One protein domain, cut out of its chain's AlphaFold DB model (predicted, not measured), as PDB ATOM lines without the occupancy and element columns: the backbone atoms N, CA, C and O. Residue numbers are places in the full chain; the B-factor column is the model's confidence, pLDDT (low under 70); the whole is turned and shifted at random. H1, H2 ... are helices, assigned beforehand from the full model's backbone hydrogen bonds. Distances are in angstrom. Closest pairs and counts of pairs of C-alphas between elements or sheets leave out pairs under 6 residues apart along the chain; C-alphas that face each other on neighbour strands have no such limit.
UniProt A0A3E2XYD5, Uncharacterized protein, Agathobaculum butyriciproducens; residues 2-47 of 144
ATOM      1  N   ALA A   2     178.753 158.916 165.234       68.38
ATOM      2  CA  ALA A   2     179.325 158.385 166.486       68.38
ATOM      3  C   ALA A   2     178.281 157.983 167.554       68.38
ATOM      4  O   ALA A   2     178.298 156.848 168.016       68.38
ATOM      5  N   ALA A   3     177.307 158.853 167.855       69.62
ATOM      6  CA  ALA A   3     176.234 158.569 168.820       69.62
ATOM      7  C   ALA A   3     175.335 157.362 168.461       69.62
ATOM      8  O   ALA A   3     174.748 156.756 169.350       69.62
ATOM      9  N   VAL A   4     175.241 156.989 167.178       78.75
ATOM     10  CA  VAL A   4     174.523 155.780 166.725       78.75
ATOM     11  C   VAL A   4     175.409 154.546 166.894       78.75
ATOM     12  O   VAL A   4     174.948 153.515 167.361       78.75
ATOM     13  N   ILE A   5     176.698 154.657 166.568       77.62
ATOM     14  CA  ILE A   5     177.670 153.553 166.642       77.62
ATOM     15  C   ILE A   5     178.014 153.163 168.090       77.62
ATOM     16  O   ILE A   5     178.350 152.009 168.346       77.62
ATOM     17  N   GLY A   6     177.910 154.100 169.036       75.75
ATOM     18  CA  GLY A   6     178.023 153.823 170.471       75.75
ATOM     19  C   GLY A   6     176.740 153.288 171.123       75.75
ATOM     20  O   GLY A   6     176.772 152.931 172.296       75.75
ATOM     21  N   ASN A   7     175.611 153.232 170.404       82.94
ATOM     22  CA  ASN A   7     174.313 152.830 170.948       82.94
ATOM     23  C   ASN A   7     173.833 151.530 170.285       82.94
ATOM     24  O   ASN A   7     173.348 151.540 169.155       82.94
ATOM     25  N   ALA A   8     173.937 150.410 171.006       75.56
ATOM     26  CA  ALA A   8     173.595 149.085 170.485       75.56
ATOM     27  C   ALA A   8     172.154 148.987 169.945       75.56
ATOM     28  O   ALA A   8     171.932 148.342 168.925       75.56
ATOM     29  N   THR A   9     171.179 149.657 170.567       81.12
ATOM     30  CA  THR A   9     169.773 149.637 170.127       81.12
ATOM     31  C   THR A   9     169.589 150.360 168.792       81.12
ATOM     32  O   THR A   9     169.008 149.803 167.860       81.12
ATOM     33  N   ALA A  10     170.134 151.575 168.667       81.44
ATOM     34  CA  ALA A  10     170.089 152.343 167.421       81.44
ATOM     35  C   ALA A  10     170.861 151.639 166.291       81.44
ATOM     36  O   ALA A  10     170.448 151.657 165.132       81.44
ATOM     37  N   LEU A  11     171.966 150.978 166.635       84.38
ATOM     38  CA  LEU A  11     172.813 150.255 165.695       84.38
ATOM     39  C   LEU A  11     172.193 148.929 165.236       84.38
ATOM     40  O   LEU A  11     172.294 148.593 164.057       84.38
ATOM     41  N   ASN A  12     171.474 148.225 166.115       82.12
ATOM     42  CA  ASN A  12     170.700 147.034 165.761       82.12
ATOM     43  C   ASN A  12     169.591 147.354 164.744       82.12
ATOM     44  O   ASN A  12     169.437 146.619 163.769       82.12
ATOM     45  N   ALA A  13     168.882 148.478 164.899       82.50
ATOM     46  CA  ALA A  13     167.911 148.961 163.905       82.50
ATOM     47  C   ALA A  13     168.549 149.303 162.538       82.50
ATOM     48  O   ALA A  13     167.900 149.216 161.497       82.50
ATOM     49  N   VAL A  14     169.837 149.661 162.524       85.19
ATOM     50  CA  VAL A  14     170.599 149.939 161.300       85.19
ATOM     51  C   VAL A  14     171.078 148.649 160.624       85.19
ATOM     52  O   VAL A  14     170.814 148.459 159.439       85.19
ATOM     53  N   VAL A  15     171.717 147.722 161.348       83.56
ATOM     54  CA  VAL A  15     172.248 146.474 160.751       83.56
ATOM     55  C   VAL A  15     171.166 145.450 160.387       83.56
ATOM     56  O   VAL A  15     171.467 144.450 159.736       83.56
ATOM     57  N   THR A  16     169.915 145.677 160.790       85.62
ATOM     58  CA  THR A  16     168.733 144.907 160.355       85.62
ATOM     59  C   THR A  16     168.063 145.486 159.103       85.62
ATOM     60  O   THR A  16     167.252 144.798 158.486       85.62
ATOM     61  N   SER A  17     168.416 146.707 158.683       87.12
ATOM     62  CA  SER A  17     167.780 147.418 157.568       87.12
ATOM     63  C   SER A  17     168.694 147.488 156.344       87.12
ATOM     64  O   SER A  17     169.728 148.156 156.353       87.12
ATOM     65  N   SER A  18     168.287 146.852 155.242       82.62
ATOM     66  CA  SER A  18     169.022 146.887 153.966       82.62
ATOM     67  C   SER A  18     169.200 148.312 153.425       82.62
ATOM     68  O   SER A  18     170.255 148.639 152.882       82.62
ATOM     69  N   VAL A  19     168.212 149.189 153.637       87.19
ATOM     70  CA  VAL A  19     168.263 150.610 153.253       87.19
ATOM     71  C   VAL A  19     169.313 151.367 154.075       87.19
ATOM     72  O   VAL A  19     170.096 152.140 153.522       87.19
ATOM     73  N   ALA A  20     169.390 151.115 155.385       87.44
ATOM     74  CA  ALA A  20     170.397 151.742 156.239       87.44
ATOM     75  C   ALA A  20     171.813 151.216 155.935       87.44
ATOM     76  O   ALA A  20     172.767 151.996 155.894       87.44
ATOM     77  N   MET A  21     171.950 149.922 155.625       87.25
ATOM     78  CA  MET A  21     173.213 149.331 155.160       87.25
ATOM     79  C   MET A  21     173.675 149.920 153.814       87.25
ATOM     80  O   MET A  21     174.872 150.168 153.640       87.25
ATOM     81  N   ALA A  22     172.755 150.237 152.897       84.38
ATOM     82  CA  ALA A  22     173.067 150.954 151.657       84.38
ATOM     83  C   ALA A  22     173.567 152.385 151.914       84.38
ATOM     84  O   ALA A  22     174.589 152.796 151.353       84.38
ATOM     85  N   ALA A  23     172.917 153.121 152.821       84.81
ATOM     86  CA  ALA A  23     173.367 154.451 153.235       84.81
ATOM     87  C   ALA A  23     174.761 154.419 153.900       84.81
ATOM     88  O   ALA A  23     175.595 155.290 153.637       84.81
ATOM     89  N   ILE A  24     175.058 153.388 154.702       84.88
ATOM     90  CA  ILE A  24     176.406 153.153 155.245       84.88
ATOM     91  C   ILE A  24     177.422 152.922 154.122       84.88
ATOM     92  O   ILE A  24     178.495 153.523 154.146       84.88
ATOM     93  N   ALA A  25     177.111 152.072 153.139       81.44
ATOM     94  CA  ALA A  25     178.043 151.769 152.054       81.44
ATOM     95  C   ALA A  25     178.439 153.016 151.249       81.44
ATOM     96  O   ALA A  25     179.613 153.156 150.896       81.44
ATOM     97  N   GLY A  26     177.502 153.947 151.034       80.44
ATOM     98  CA  GLY A  26     177.774 155.245 150.407       80.44
ATOM     99  C   GLY A  26     178.640 156.199 151.247       80.44
ATOM    100  O   GLY A  26     179.289 157.079 150.686       80.44
ATOM    101  N   SER A  27     178.711 156.028 152.571       81.75
ATOM    102  CA  SER A  27     179.353 156.982 153.485       81.75
ATOM    103  C   SER A  27     180.682 156.471 154.048       81.75
ATOM    104  O   SER A  27     180.722 155.664 154.976       81.75
ATOM    105  N   GLY A  28     181.802 157.003 153.548       79.44
ATOM    106  CA  GLY A  28     183.143 156.629 154.016       79.44
ATOM    107  C   GLY A  28     183.342 156.758 155.528       79.44
ATOM    108  O   GLY A  28     183.880 155.844 156.156       79.44
ATOM    109  N   LYS A  29     182.813 157.834 156.125       83.00
ATOM    110  CA  LYS A  29     182.848 158.063 157.578       83.00
ATOM    111  C   LYS A  29     182.050 157.011 158.359       83.00
ATOM    112  O   LYS A  29     182.457 156.612 159.446       83.00
ATOM    113  N   ALA A  30     180.924 156.544 157.810       83.31
ATOM    114  CA  ALA A  30     180.119 155.491 158.427       83.31
ATOM    115  C   ALA A  30     180.873 154.156 158.460       83.31
ATOM    116  O   ALA A  30     180.925 153.516 159.508       83.31
ATOM    117  N   ARG A  31     181.503 153.772 157.343       82.50
ATOM    118  CA  ARG A  31     182.273 152.520 157.230       82.50
ATOM    119  C   ARG A  31     183.453 152.477 158.203       82.50
ATOM    120  O   ARG A  31     183.570 151.524 158.965       82.50
ATOM    121  N   VAL A  32     184.284 153.525 158.217       81.00
ATOM    122  CA  VAL A  32     185.470 153.607 159.096       81.00
ATOM    123  C   VAL A  32     185.073 153.550 160.573       81.00
ATOM    124  O   VAL A  32     185.662 152.793 161.341       81.00
ATOM    125  N   ALA A  33     184.039 154.292 160.976       83.38
ATOM    126  CA  ALA A  33     183.581 154.286 162.363       83.38
ATOM    127  C   ALA A  33     182.935 152.948 162.788       83.38
ATOM    128  O   ALA A  33     182.981 152.608 163.967       83.38
ATOM    129  N   ILE A  34     182.364 152.178 161.852       84.44
ATOM    130  CA  ILE A  34     181.848 150.821 162.104       84.44
ATOM    131  C   ILE A  34     182.997 149.822 162.284       84.44
ATOM    132  O   ILE A  34     183.017 149.108 163.283       84.44
ATOM    133  N   THR A  35     183.985 149.807 161.383       80.44
ATOM    134  CA  THR A  35     185.170 148.929 161.499       80.44
ATOM    135  C   THR A  35     185.956 149.172 162.794       80.44
ATOM    136  O   THR A  35     186.526 148.232 163.341       80.44
ATOM    137  N   ASN A  36     185.934 150.398 163.326       82.62
ATOM    138  CA  ASN A  36     186.610 150.767 164.574       82.62
ATOM    139  C   ASN A  36     185.743 150.616 165.849       82.62
ATOM    140  O   ASN A  36     186.175 151.051 166.915       82.62
ATOM    141  N   SER A  37     184.537 150.033 165.782       83.75
ATOM    142  CA  SER A  37     183.638 149.881 166.942       83.75
ATOM    143  C   SER A  37     183.294 148.422 167.230       83.75
ATOM    144  O   SER A  37     182.563 147.781 166.478       83.75
ATOM    145  N   SER A  38     183.735 147.909 168.381       85.44
ATOM    146  CA  SER A  38     183.386 146.562 168.861       85.44
ATOM    147  C   SER A  38     181.871 146.338 168.973       85.44
ATOM    148  O   SER A  38     181.392 145.254 168.650       85.44
ATOM    149  N   VAL A  39     181.105 147.371 169.344       86.56
ATOM    150  CA  VAL A  39     179.631 147.332 169.401       86.56
ATOM    151  C   VAL A  39     179.031 147.165 168.001       86.56
ATOM    152  O   VAL A  39     178.093 146.389 167.821       86.56
ATOM    153  N   ALA A  40     179.594 147.832 166.989       86.69
ATOM    154  CA  ALA A  40     179.152 147.690 165.602       86.69
ATOM    155  C   ALA A  40     179.483 146.316 165.023       86.69
ATOM    156  O   ALA A  40     178.652 145.713 164.346       86.69
ATOM    157  N   LEU A  41     180.670 145.800 165.327       86.31
ATOM    158  CA  LEU A  41     181.106 144.481 164.885       86.31
ATOM    159  C   LEU A  41     180.276 143.369 165.542       86.31
ATOM    160  O   LEU A  41     179.870 142.440 164.848       86.31
ATOM    161  N   ALA A  42     179.919 143.505 166.823       87.69
ATOM    162  CA  ALA A  42     178.973 142.611 167.495       87.69
ATOM    163  C   ALA A  42     177.564 142.678 166.872       87.69
ATOM    164  O   ALA A  42     176.978 141.639 166.576       87.69
ATOM    165  N   ALA A  43     177.044 143.878 166.588       88.38
ATOM    166  CA  ALA A  43     175.742 144.050 165.937       88.38
ATOM    167  C   ALA A  43     175.710 143.415 164.529       88.38
ATOM    168  O   ALA A  43     174.791 142.662 164.201       88.38
ATOM    169  N   LEU A  44     176.742 143.643 163.708       88.69
ATOM    170  CA  LEU A  44     176.895 142.979 162.406       88.69
ATOM    171  C   LEU A  44     177.024 141.452 162.565       88.69
ATOM    172  O   LEU A  44     176.353 140.699 161.858       88.69
ATOM    173  N   ALA A  45     177.804 140.976 163.540       88.00
ATOM    174  CA  ALA A  45     177.912 139.554 163.872       88.00
ATOM    175  C   ALA A  45     176.582 138.925 164.328       88.00
ATOM    176  O   ALA A  45     176.421 137.709 164.198       88.00
ATOM    177  N   SER A  46     175.601 139.722 164.758       89.12
ATOM    178  CA  SER A  46     174.238 139.289 165.102       89.12
ATOM    179  C   SER A  46     173.192 139.497 163.990       89.12
ATOM    180  O   SER A  46     172.131 138.881 164.055       89.12
ATOM    181  N   SER A  47     173.468 140.297 162.954       87.94
ATOM    182  CA  SER A  47     172.474 140.728 161.950       87.94
ATOM    183  C   SER A  47     171.777 139.579 161.184       87.94
ATOM    184  O   SER A  47     172.453 138.685 160.667       87.94
TER     185      SER A  47
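What this domain is: This is residues 2 to 47 of the 144 residues of an uncharacterized protein of Agathobaculum butyriciproducens (UniProt A0A3E2XYD5). Five short helices follow one another round a ring, meeting at corners, with no named helix running through the middle; the last helix, H5, comes round to pack crosswise on H2 and close the ring. The short first helix, H1, sits next to H2 and reaches across to H4. The printed part has 46 residues with five named helices, in the order H1, H2, H3, H4, H5, and no named strand; the class is all helix. The whole is compact, with a radius of gyration of the C-alphas of 9.2 A, and rounded, spanning 21 by 20 by 17 A.

Where its parts are: The longest helices have nine residues each. H3, residues 18 to 26, measures 12.6 A from first to last C-alpha, and H5, residues 38 to 46, measures 12.3 A and ends at C-alpha 46 at (174.238, 139.289, 165.102). H4, residues 28 to 35, is 10.9 A long and begins at C-alpha 28 at (183.143, 156.629, 154.016). H2, residues 8 to 15, is 10.2 A long. H1, residues 2 to 5, is 5.1 A long and begins at C-alpha 2 at (179.325, 158.385, 166.486).

How they stand to each other: H5 touches H2, with the C-alphas of Asn 12 and Ala 43 closest at 5.9 A; they run the same way at a steep tilt of 53 degrees. H2 and H3 only just touch, and only at the corner, with 3 pairs of C-alphas within 8 A, Val 14 and Ala 20 closest at 5.4 A; they are about perpendicular at 87 degrees. H3 and H4 also only just touch, only at the corner, with 3 such pairs, the C-alphas of Ile 24 and Ala 30 closest at 5.4 A; they run opposite ways at a steep tilt of 67 degrees, only just short of about perpendicular. H4 and H5 only just touch, only at the corner, again with 3 pairs, the C-alphas of Ile 34 and Ala 40 closest at 5.4 A; they are about perpendicular at 82 degrees. H1 only just touches H4, with 3 pairs, Ile 5 and Ile 34 closest at 6.7 A between C-alphas. H2 and H4 are apart, and so are H3 and H5. In H2, H3, H4 and H5 every O i to N i+4 pair is within hydrogen-bond range; H1 is too short for such a pair.

The domain as a whole: The two C-alphas farthest apart, those of Gly 28 and Ser 46, are 22.4 A from each other. The printed part has no cut, and its four links are tight. The mean pLDDT of the printed part is 83.1, and residues 2 to 3 are under 70.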